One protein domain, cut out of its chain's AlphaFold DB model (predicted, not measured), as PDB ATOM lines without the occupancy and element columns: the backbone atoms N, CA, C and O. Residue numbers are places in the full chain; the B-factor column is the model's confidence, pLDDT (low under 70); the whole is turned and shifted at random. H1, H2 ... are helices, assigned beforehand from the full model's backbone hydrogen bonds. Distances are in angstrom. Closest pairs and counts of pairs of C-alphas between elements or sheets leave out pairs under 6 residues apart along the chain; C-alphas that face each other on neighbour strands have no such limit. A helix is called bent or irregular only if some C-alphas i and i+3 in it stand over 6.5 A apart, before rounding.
ATOM      1  N   LEU A 224     -12.054  32.567-161.224       73.00
ATOM      2  CA  LEU A 224     -10.839  32.011-160.625       73.00
ATOM      3  C   LEU A 224     -10.803  32.200-159.101       73.00
ATOM      4  O   LEU A 224     -10.475  31.276-158.372       73.00
ATOM      5  N   HIS A 225     -11.233  33.364-158.610       75.00
ATOM      6  CA  HIS A 225     -11.272  33.652-157.178       75.00
ATOM      7  C   HIS A 225     -12.200  32.702-156.399       75.00
ATOM      8  O   HIS A 225     -11.801  32.142-155.381       75.00
ATOM      9  N   ARG A 226     -13.427  32.473-156.889       77.50
ATOM     10  CA  ARG A 226     -14.375  31.531-156.266       77.50
ATOM     11  C   ARG A 226     -13.903  30.090-156.382       77.50
ATOM     12  O   ARG A 226     -14.112  29.324-155.450       77.50
ATOM     13  N   LEU A 227     -13.278  29.735-157.505       82.94
ATOM     14  CA  LEU A 227     -12.674  28.419-157.678       82.94
ATOM     15  C   LEU A 227     -11.596  28.186-156.622       82.94
ATOM     16  O   LEU A 227     -11.655  27.185-155.920       82.94
ATOM     17  N   ASN A 228     -10.675  29.137-156.452       82.81
ATOM     18  CA  ASN A 228      -9.630  29.050-155.437       82.81
ATOM     19  C   ASN A 228     -10.249  28.880-154.047       82.81
ATOM     20  O   ASN A 228      -9.929  27.913-153.366       82.81
ATOM     21  N   GLN A 229     -11.199  29.738-153.655       86.38
ATOM     22  CA  GLN A 229     -11.895  29.617-152.364       86.38
ATOM     23  C   GLN A 229     -12.536  28.239-152.157       86.38
ATOM     24  O   GLN A 229     -12.450  27.685-151.062       86.38
ATOM     25  N   LEU A 230     -13.154  27.676-153.198       89.81
ATOM     26  CA  LEU A 230     -13.728  26.336-153.143       89.81
ATOM     27  C   LEU A 230     -12.647  25.265-152.955       89.81
ATOM     28  O   LEU A 230     -12.818  24.395-152.109       89.81
ATOM     29  N   LEU A 231     -11.539  25.333-153.696       91.00
ATOM     30  CA  LEU A 231     -10.424  24.391-153.559       91.00
ATOM     31  C   LEU A 231      -9.811  24.456-152.152       91.00
ATOM     32  O   LEU A 231      -9.644  23.421-151.514       91.00
ATOM     33  N   PHE A 232      -9.575  25.657-151.614       90.62
ATOM     34  CA  PHE A 232      -9.125  25.834-150.228       90.62
ATOM     35  C   PHE A 232     -10.109  25.221-149.230       90.62
ATOM     36  O   PHE A 232      -9.706  24.451-148.360       90.62
ATOM     37  N   TYR A 233     -11.405  25.511-149.376       92.56
ATOM     38  CA  TYR A 233     -12.438  24.957-148.505       92.56
ATOM     39  C   TYR A 233     -12.465  23.425-148.546       92.56
ATOM     40  O   TYR A 233     -12.477  22.779-147.499       92.56
ATOM     41  N   LEU A 234     -12.447  22.834-149.742       94.25
ATOM     42  CA  LEU A 234     -12.444  21.384-149.912       94.25
ATOM     43  C   LEU A 234     -11.183  20.757-149.313       94.25
ATOM     44  O   LEU A 234     -11.289  19.756-148.609       94.25
ATOM     45  N   PHE A 235     -10.012  21.359-149.533       93.94
ATOM     46  CA  PHE A 235      -8.747  20.837-149.023       93.94
ATOM     47  C   PHE A 235      -8.693  20.888-147.493       93.94
ATOM     48  O   PHE A 235      -8.372  19.887-146.857       93.94
ATOM     49  N   PHE A 236      -9.108  22.007-146.887       93.56
ATOM     50  CA  PHE A 236      -9.173  22.134-145.430       93.56
ATOM     51  C   PHE A 236     -10.177  21.180-144.789       93.56
ATOM     52  O   PHE A 236     -10.047  20.849-143.613       93.56
ATOM     53  N   ARG A 237     -11.186  20.729-145.538       94.62
ATOM     54  CA  ARG A 237     -12.092  19.684-145.069       94.62
ATOM     55  C   ARG A 237     -11.493  18.285-145.230       94.62
ATOM     56  O   ARG A 237     -11.696  17.445-144.354       94.62
ATOM     57  N   TRP A 238     -10.783  18.050-146.330       94.75
ATOM     58  CA  TRP A 238     -10.178  16.768-146.680       94.75
ATOM     59  C   TRP A 238      -9.025  16.378-145.751       94.75
ATOM     60  O   TRP A 238      -9.105  15.334-145.112       94.75
ATOM     61  N   ASP A 239      -7.988  17.214-145.670       91.31
ATOM     62  CA  ASP A 239      -6.719  16.923-144.984       91.31
ATOM     63  C   ASP A 239      -6.128  18.201-144.358       91.31
ATOM     64  O   ASP A 239      -4.978  18.586-144.556       91.31
ATOM     65  N   GLY A 240      -6.982  18.947-143.658       89.31
ATOM     66  CA  GLY A 240      -6.713  20.314-143.227       89.31
ATOM     67  C   GLY A 240      -6.149  20.468-141.820       89.31
ATOM     68  O   GLY A 240      -5.984  21.605-141.380       89.31
ATOM     69  N   VAL A 241      -5.891  19.384-141.082       91.06
ATOM     70  CA  VAL A 241      -5.588  19.430-139.634       91.06
ATOM     71  C   VAL A 241      -4.414  20.362-139.314       91.06
ATOM     72  O   VAL A 241      -4.509  21.185-138.404       91.06
ATOM     73  N   LYS A 242      -3.350  20.335-140.131       86.06
ATOM     74  CA  LYS A 242      -2.175  21.229-140.026       86.06
ATOM     75  C   LYS A 242      -2.526  22.728-140.108       86.06
ATOM     76  O   LYS A 242      -1.751  23.579-139.669       86.06
ATOM     77  N   TRP A 243      -3.686  23.065-140.667       85.56
ATOM     78  CA  TRP A 243      -4.183  24.429-140.860       85.56
ATOM     79  C   TRP A 243      -5.463  24.724-140.057       85.56
ATOM     80  O   TRP A 243      -6.115  25.732-140.315       85.56
ATOM     81  N   GLY A 244      -5.818  23.883-139.075       85.06
ATOM     82  CA  GLY A 244      -7.021  24.058-138.247       85.06
ATOM     83  C   GLY A 244      -8.324  23.599-138.913       85.06
ATOM     84  O   GLY A 244      -9.405  24.004-138.489       85.06
ATOM     85  N   GLY A 245      -8.225  22.791-139.972       89.69
ATOM     86  CA  GLY A 245      -9.350  22.165-140.663       89.69
ATOM     87  C   GLY A 245      -9.740  20.795-140.093       89.69
ATOM     88  O   GLY A 245      -9.449  20.475-138.942       89.69
ATOM     89  N   SER A 246     -10.403  19.976-140.914       91.62
ATOM     90  CA  SER A 246     -10.815  18.601-140.583       91.62
ATOM     91  C   SER A 246     -10.013  17.549-141.358       91.62
ATOM     92  O   SER A 246      -9.237  17.887-142.249       91.62
ATOM     93  N   SER A 247     -10.222  16.272-141.020       92.50
ATOM     94  CA  SER A 247      -9.524  15.116-141.601       92.50
ATOM     95  C   SER A 247     -10.508  14.097-142.186       92.50
ATOM     96  O   SER A 247     -10.575  12.940-141.767       92.50
ATOM     97  N   ILE A 248     -11.322  14.518-143.160       95.12
ATOM     98  CA  ILE A 248     -12.256  13.595-143.834       95.12
ATOM     99  C   ILE A 248     -11.491  12.437-144.498       95.12
ATOM    100  O   ILE A 248     -12.006  11.324-144.587       95.12
ATOM    101  N   ARG A 249     -10.250  12.681-144.934       94.69
ATOM    102  CA  ARG A 249      -9.363  11.662-145.494       94.69
ATOM    103  C   ARG A 249      -9.196  10.466-144.553       94.69
ATOM    104  O   ARG A 249      -9.387   9.332-144.989       94.69
ATOM    105  N   GLU A 250      -8.869  10.708-143.284       94.62
ATOM    106  CA  GLU A 250      -8.701   9.649-142.277       94.62
ATOM    107  C   GLU A 250     -10.022   8.921-142.009       94.62
ATOM    108  O   GLU A 250     -10.048   7.692-141.995       94.62
ATOM    109  N   GLU A 251     -11.141   9.648-141.913       94.81
ATOM    110  CA  GLU A 251     -12.470   9.041-141.743       94.81
ATOM    111  C   GLU A 251     -12.837   8.093-142.897       94.81
ATOM    112  O   GLU A 251     -13.476   7.059-142.690       94.81
ATOM    113  N   ILE A 252     -12.454   8.431-144.131       95.06
ATOM    114  CA  ILE A 252     -12.688   7.561-145.286       95.06
ATOM    115  C   ILE A 252     -11.772   6.340-145.238       95.06
ATOM    116  O   ILE A 252     -12.257   5.237-145.484       95.06
ATOM    117  N   ILE A 253     -10.493   6.502-144.891       95.81
ATOM    118  CA  ILE A 253      -9.561   5.374-144.732       95.81
ATOM    119  C   ILE A 253     -10.091   4.390-143.686       95.81
ATOM    120  O   ILE A 253     -10.150   3.192-143.956       95.81
ATOM    121  N   GLU A 254     -10.553   4.881-142.537       95.69
ATOM    122  CA  GLU A 254     -11.178   4.081-141.477       95.69
ATOM    123  C   GLU A 254     -12.386   3.288-142.001       95.69
ATOM    124  O   GLU A 254     -12.487   2.078-141.791       95.69
ATOM    125  N   ARG A 255     -13.284   3.931-142.761       95.81
ATOM    126  CA  ARG A 255     -14.452   3.258-143.366       95.81
ATOM    127  C   ARG A 255     -14.057   2.206-144.395       95.81
ATOM    128  O   ARG A 255     -14.687   1.152-144.482       95.81
ATOM    129  N   VAL A 256     -13.023   2.485-145.184       95.50
ATOM    130  CA  VAL A 256     -12.482   1.549-146.169       95.50
ATOM    131  C   VAL A 256     -11.871   0.342-145.452       95.50
ATOM    132  O   VAL A 256     -12.208  -0.795-145.780       95.50
ATOM    133  N   LYS A 257     -11.067   0.557-144.408       96.69
ATOM    134  CA  LYS A 257     -10.530  -0.517-143.561       96.69
ATOM    135  C   LYS A 257     -11.625  -1.328-142.882       96.69
ATOM    136  O   LYS A 257     -11.559  -2.551-142.897       96.69
ATOM    137  N   ALA A 258     -12.669  -0.693-142.359       95.38
ATOM    138  CA  ALA A 258     -13.801  -1.401-141.761       95.38
ATOM    139  C   ALA A 258     -14.500  -2.341-142.761       95.38
ATOM    140  O   ALA A 258     -14.967  -3.412-142.383       95.38
ATOM    141  N   LYS A 259     -14.539  -1.966-144.046       94.56
ATOM    142  CA  LYS A 259     -15.124  -2.786-145.113       94.56
ATOM    143  C   LYS A 259     -14.210  -3.925-145.577       94.56
ATOM    144  O   LYS A 259     -14.703  -4.994-145.922       94.56
ATOM    145  N   TYR A 260     -12.905  -3.680-145.641       92.50
ATOM    146  CA  TYR A 260     -11.956  -4.537-146.357       92.50
ATOM    147  C   TYR A 260     -10.955  -5.286-145.465       92.50
ATOM    148  O   TYR A 260     -10.349  -6.258-145.910       92.50
ATOM    149  N   GLY A 261     -10.794  -4.861-144.215       89.44
ATOM    150  CA  GLY A 261      -9.900  -5.448-143.219       89.44
ATOM    151  C   GLY A 261      -9.246  -4.373-142.351       89.44
ATOM    152  O   GLY A 261      -8.432  -3.591-142.838       89.44
ATOM    153  N   ALA A 262      -9.558  -4.358-141.051       85.38
ATOM    154  CA  ALA A 262      -9.043  -3.364-140.100       85.38
ATOM    155  C   ALA A 262      -7.512  -3.419-139.933       85.38
ATOM    156  O   ALA A 262      -6.871  -2.409-139.665       85.38
ATOM    157  N   GLN A 263      -6.928  -4.600-140.137       91.56
ATOM    158  CA  GLN A 263      -5.492  -4.867-140.071       91.56
ATOM    159  C   GLN A 263      -4.704  -4.404-141.308       91.56
ATOM    160  O   GLN A 263      -3.479  -4.509-141.322       91.56
ATOM    161  N   LEU A 264      -5.378  -3.949-142.368       89.88
ATOM    162  CA  LEU A 264      -4.698  -3.464-143.565       89.88
ATOM    163  C   LEU A 264      -3.994  -2.130-143.288       89.88
ATOM    164  O   LEU A 264      -4.478  -1.292-142.521       89.88
ATOM    165  N   SER A 265      -2.865  -1.906-143.967       95.00
ATOM    166  CA  SER A 265      -2.307  -0.558-144.081       95.00
ATOM    167  C   SER A 265      -3.270   0.344-144.857       95.00
ATOM    168  O   SER A 265      -4.087  -0.138-145.647       95.00
ATOM    169  N   ASP A 266      -3.169   1.657-144.650       94.25
ATOM    170  CA  ASP A 266      -3.998   2.651-145.344       94.25
ATOM    171  C   ASP A 266      -3.908   2.471-146.863       94.25
ATOM    172  O   ASP A 266      -4.923   2.361-147.546       94.25
ATOM    173  N   GLU A 267      -2.686   2.347-147.383       93.19
ATOM    174  CA  GLU A 267      -2.415   2.162-148.811       93.19
ATOM    175  C   GLU A 267      -3.040   0.875-149.359       93.19
ATOM    176  O   GLU A 267      -3.650   0.893-150.429       93.19
ATOM    177  N   ALA A 268      -2.941  -0.239-148.626       94.19
ATOM    178  CA  ALA A 268      -3.531  -1.506-149.050       94.19
ATOM    179  C   ALA A 268      -5.064  -1.437-149.062       94.19
ATOM    180  O   ALA A 268      -5.696  -1.925-150.000       94.19
ATOM    181  N   ALA A 269      -5.662  -0.800-148.053       94.88
ATOM    182  CA  ALA A 269      -7.106  -0.630-147.955       94.88
ATOM    183  C   ALA A 269      -7.643   0.239-149.107       94.88
ATOM    184  O   ALA A 269      -8.596  -0.149-149.789       94.88
ATOM    185  N   ILE A 270      -6.987   1.371-149.381       95.62
ATOM    186  CA  ILE A 270      -7.323   2.267-150.495       95.62
ATOM    187  C   ILE A 270      -7.137   1.575-151.844       95.62
ATOM    188  O   ILE A 270      -8.000   1.712-152.713       95.62
ATOM    189  N   ARG A 271      -6.066   0.792-152.026       94.38
ATOM    190  CA  ARG A 271      -5.854   0.013-153.253       94.38
ATOM    191  C   ARG A 271      -6.997  -0.973-153.501       94.38
ATOM    192  O   ARG A 271      -7.535  -0.989-154.601       94.38
ATOM    193  N   MET A 272      -7.445  -1.715-152.487       94.38
ATOM    194  CA  MET A 272      -8.573  -2.642-152.664       94.38
ATOM    195  C   MET A 272      -9.890  -1.921-152.985       94.38
ATOM    196  O   MET A 272     -10.651  -2.377-153.836       94.38
ATOM    197  N   ALA A 273     -10.162  -0.775-152.352       94.31
ATOM    198  CA  ALA A 273     -11.328   0.042-152.702       94.31
ATOM    199  C   ALA A 273     -11.260   0.563-154.145       94.31
ATOM    200  O   ALA A 273     -12.274   0.604-154.845       94.31
ATOM    201  N   SER A 274     -10.055   0.925-154.580       94.75
ATOM    202  CA  SER A 274      -9.757   1.442-155.913       94.75
ATOM    203  C   SER A 274      -9.950   0.378-156.996       94.75
ATOM    204  O   SER A 274     -10.602   0.629-158.006       94.75
ATOM    205  N   GLU A 275      -9.469  -0.841-156.757       94.25
ATOM    206  CA  GLU A 275      -9.654  -1.989-157.654       94.25
ATOM    207  C   GLU A 275     -11.134  -2.376-157.818       94.25
ATOM    208  O   GLU A 275     -11.539  -2.860-158.873       94.25
ATOM    209  N   GLN A 276     -11.963  -2.137-156.797       94.38
ATOM    210  CA  GLN A 276     -13.387  -2.480-156.828       94.38
ATOM    211  C   GLN A 276     -14.300  -1.380-157.377       94.38
ATOM    212  O   GLN A 276     -15.455  -1.659-157.705       94.38
ATOM    213  N   SER A 277     -13.844  -0.127-157.446       95.00
ATOM    214  CA  SER A 277     -14.692   0.987-157.868       95.00
ATOM    215  C   SER A 277     -13.904   2.073-158.585       95.00
ATOM    216  O   SER A 277     -13.213   2.884-157.972       95.00
ATOM    217  N   THR A 278     -14.117   2.176-159.896       92.62
ATOM    218  CA  THR A 278     -13.584   3.271-160.720       92.62
ATOM    219  C   THR A 278     -14.082   4.645-160.264       92.62
ATOM    220  O   THR A 278     -13.354   5.631-160.363       92.62
ATOM    221  N   TYR A 279     -15.298   4.718-159.713       93.81
ATOM    222  CA  TYR A 279     -15.834   5.943-159.118       93.81
ATOM    223  C   TYR A 279     -15.049   6.361-157.868       93.81
ATOM    224  O   TYR A 279     -14.697   7.532-157.727       93.81
ATOM    225  N   PHE A 280     -14.724   5.403-156.991       95.19
ATOM    226  CA  PHE A 280     -13.873   5.662-155.830       95.19
ATOM    227  C   PHE A 280     -12.485   6.142-156.259       95.19
ATOM    228  O   PHE A 280     -12.023   7.148-155.732       95.19
ATOM    229  N   VAL A 281     -11.865   5.490-157.253       93.88
ATOM    230  CA  VAL A 281     -10.568   5.916-157.814       93.88
ATOM    231  C   VAL A 281     -10.615   7.364-158.272       93.88
ATOM    232  O   VAL A 281      -9.767   8.154-157.871       93.88
ATOM    233  N   GLY A 282     -11.614   7.730-159.081       91.69
ATOM    234  CA  GLY A 282     -11.727   9.085-159.615       91.69
ATOM    235  C   GLY A 282     -11.823  10.142-158.513       91.69
ATOM    236  O   GLY A 282     -11.086  11.127-158.538       91.69
ATOM    237  N   LEU A 283     -12.680   9.918-157.512       93.88
ATOM    238  CA  LEU A 283     -12.808  10.838-156.380       93.88
ATOM    239  C   LEU A 283     -11.550  10.866-155.508       93.88
ATOM    240  O   LEU A 283     -11.116  11.943-155.108       93.88
ATOM    241  N   TRP A 284     -10.958   9.707-155.223       94.56
ATOM    242  CA  TRP A 284      -9.750   9.622-154.410       94.56
ATOM    243  C   TRP A 284      -8.580  10.343-155.081       94.56
ATOM    244  O   TRP A 284      -7.942  11.176-154.447       94.56
ATOM    245  N   CYS A 285      -8.338  10.108-156.375       91.31
ATOM    246  CA  CYS A 285      -7.316  10.822-157.140       91.31
ATOM    247  C   CYS A 285      -7.570  12.335-157.159       91.31
ATOM    248  O   CYS A 285      -6.637  13.112-156.953       91.31
ATOM    249  N   PHE A 286      -8.822  12.768-157.336       91.88
ATOM    250  CA  PHE A 286      -9.156  14.189-157.291       91.88
ATOM    251  C   PHE A 286      -8.806  14.817-155.934       91.88
ATOM    252  O   PHE A 286      -8.078  15.806-155.884       91.88
ATOM    253  N   PHE A 287      -9.280  14.250-154.822       92.88
ATOM    254  CA  PHE A 287      -9.063  14.838-153.496       92.88
ATOM    255  C   PHE A 287      -7.629  14.656-152.976       92.88
ATOM    256  O   PHE A 287      -7.055  15.585-152.410       92.88
ATOM    257  N   ASP A 288      -7.033  13.478-153.163       91.00
ATOM    258  CA  ASP A 288      -5.741  13.123-152.569       91.00
ATOM    259  C   ASP A 288      -4.544  13.575-153.423       91.00
ATOM    260  O   ASP A 288      -3.458  13.804-152.884       91.00
ATOM    261  N   MET A 289      -4.732  13.752-154.738       87.06
ATOM    262  CA  MET A 289      -3.679  14.221-155.645       87.06
ATOM    263  C   MET A 289      -3.975  15.611-156.206       87.06
ATOM    264  O   MET A 289      -3.214  16.538-155.937       87.06
ATOM    265  N   GLU A 290      -5.048  15.785-156.980       88.94
ATOM    266  CA  GLU A 290      -5.274  17.026-157.743       88.94
ATOM    267  C   GLU A 290      -5.513  18.231-156.836       88.94
ATOM    268  O   GLU A 290      -4.833  19.253-156.949       88.94
ATOM    269  N   LEU A 291      -6.421  18.088-155.876       91.12
ATOM    270  CA  LEU A 291      -6.739  19.126-154.909       91.12
ATOM    271  C   LEU A 291      -5.525  19.477-154.041       91.12
ATOM    272  O   LEU A 291      -5.224  20.658-153.856       91.12
ATOM    273  N   ARG A 292      -4.798  18.463-153.551       88.12
ATOM    274  CA  ARG A 292      -3.584  18.654-152.748       88.12
ATOM    275  C   ARG A 292      -2.514  19.415-153.537       88.12
ATOM    276  O   ARG A 292      -1.983  20.395-153.026       88.12
ATOM    277  N   MET A 293      -2.265  19.052-154.800       87.94
ATOM    278  CA  MET A 293      -1.326  19.767-155.678       87.94
ATOM    279  C   MET A 293      -1.690  21.237-155.908       87.94
ATOM    280  O   MET A 293      -0.796  22.063-156.088       87.94
ATOM    281  N   CYS A 294      -2.979  21.568-155.926       87.19
ATOM    282  CA  CYS A 294      -3.442  22.937-156.137       87.19
ATOM    283  C   CYS A 294      -3.366  23.819-154.886       87.19
ATOM    284  O   CYS A 294      -3.397  25.038-155.031       87.19
ATOM    285  N   VAL A 295      -3.294  23.237-153.684       89.50
ATOM    286  CA  VAL A 295      -3.439  23.989-152.426       89.50
ATOM    287  C   VAL A 295      -2.206  23.874-151.531       89.50
ATOM    288  O   VAL A 295      -1.603  24.889-151.188       89.50
ATOM    289  N   GLU A 296      -1.802  22.656-151.164       89.75
ATOM    290  CA  GLU A 296      -0.771  22.417-150.144       89.75
ATOM    291  C   GLU A 296       0.591  23.048-150.489       89.75
ATOM    292  O   GLU A 296       1.112  23.788-149.650       89.75
ATOM    293  N   PRO A 297       1.157  22.861-151.704       88.19
ATOM    294  CA  PRO A 297       2.405  23.505-152.104       88.19
ATOM    295  C   PRO A 297       2.464  25.006-151.867       88.19
ATOM    296  O   PRO A 297       3.506  25.527-151.481       88.19
ATOM    297  N   PHE A 298       1.360  25.695-152.143       85.38
ATOM    298  CA  PHE A 298       1.297  27.148-152.109       85.38
ATOM    299  C   PHE A 298       1.088  27.649-150.680       85.38
ATOM    300  O   PHE A 298       1.761  28.586-150.264       85.38
ATOM    301  N   MET A 299       0.263  26.954-149.892       84.75
ATOM    302  CA  MET A 299       0.101  27.221-148.458       84.75
ATOM    303  C   MET A 299       1.399  27.039-147.670       84.75
ATOM    304  O   MET A 299       1.714  27.833-146.783       84.75
ATOM    305  N   ASP A 300       2.148  25.977-147.962       84.69
ATOM    306  CA  ASP A 300       3.433  25.735-147.309       84.69
ATOM    307  C   ASP A 300       4.488  26.741-147.775       84.69
ATOM    308  O   ASP A 300       5.253  27.252-146.950       84.69
ATOM    309  N   TRP A 301       4.469  27.114-149.062       82.94
ATOM    310  CA  TRP A 301       5.350  28.153-149.588       82.94
ATOM    311  C   TRP A 301       5.118  29.481-148.872       82.94
ATOM    312  O   TRP A 301       6.091  30.060-148.395       82.94
TER     313      TRP A 301
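Overview. This is residues 224 to 301 of the 417 residues of the protein "Hypothetical protein" of Dictyocha speculum (UniProt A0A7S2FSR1). What shape do the helices make? Four helices form an elongated ring, with H1 then H2 along one side, H3 across the far end and H4 running back to cross H1; a gap separates H2 from H4. What else sums it up? The printed part has 78 residues, is all helix in the order H1, H2, H3, H4, and has no named strand. It is only just compact, close to loose, with a radius of gyration of the C-alphas of 13.6 A and spans of 40 by 25 by 18 A.

Along the chain. Where does the first helix begin? H1, residues 224 to 239, is 22.1 A long and begins at C-alpha 224 (-10.839, 32.011, -160.625). What follows? H2 is residues 248 to 260, 18.3 A, and H3 residues 266 to 276, 15.7 A. H4, residues 278 to 301, is 33.2 A long and ends at C-alpha 301 (5.350, 28.153, -149.588).

Arrangement. How does H1 stand to H2 and H4? H1 touches H2, closest C-alphas Trp 238 and Ile 248 at 4.7 A, at a steep tilt of 49 degrees, the same way. With residues 231 to 238 alone it touches H4, about perpendicular at 74 degrees, closest C-alphas Phe 232 and Val 295 at 6.4 A. And H3? H3 touches H2, closest C-alphas Lys 257 and Ala 269 at 5.6 A, and touches H4 only at the corner, closest C-alphas Ser 274 and Val 281 at 4.9 A. Which pairs are apart? H1 and H3 are apart; H2 and H4 only just, at 8.1 A. Are the backbones even? Every O i to N i+4 pair is within hydrogen-bond range in H1, H2 and H3, but 16 of 20 in H4, which is irregular, with C-alphas 294 and 297 7.1 A apart, and has a kink of 32 degrees near residue 295.

Size, cuts and confidence. How far does it reach? The two C-alphas farthest apart, those of Leu 224 and Gln 263, are 42.6 A apart. Are there cuts, long links or low confidence? The printed part has no cut and no long link. The mean pLDDT of the printed part is 91.0, and no printed residue is under 70.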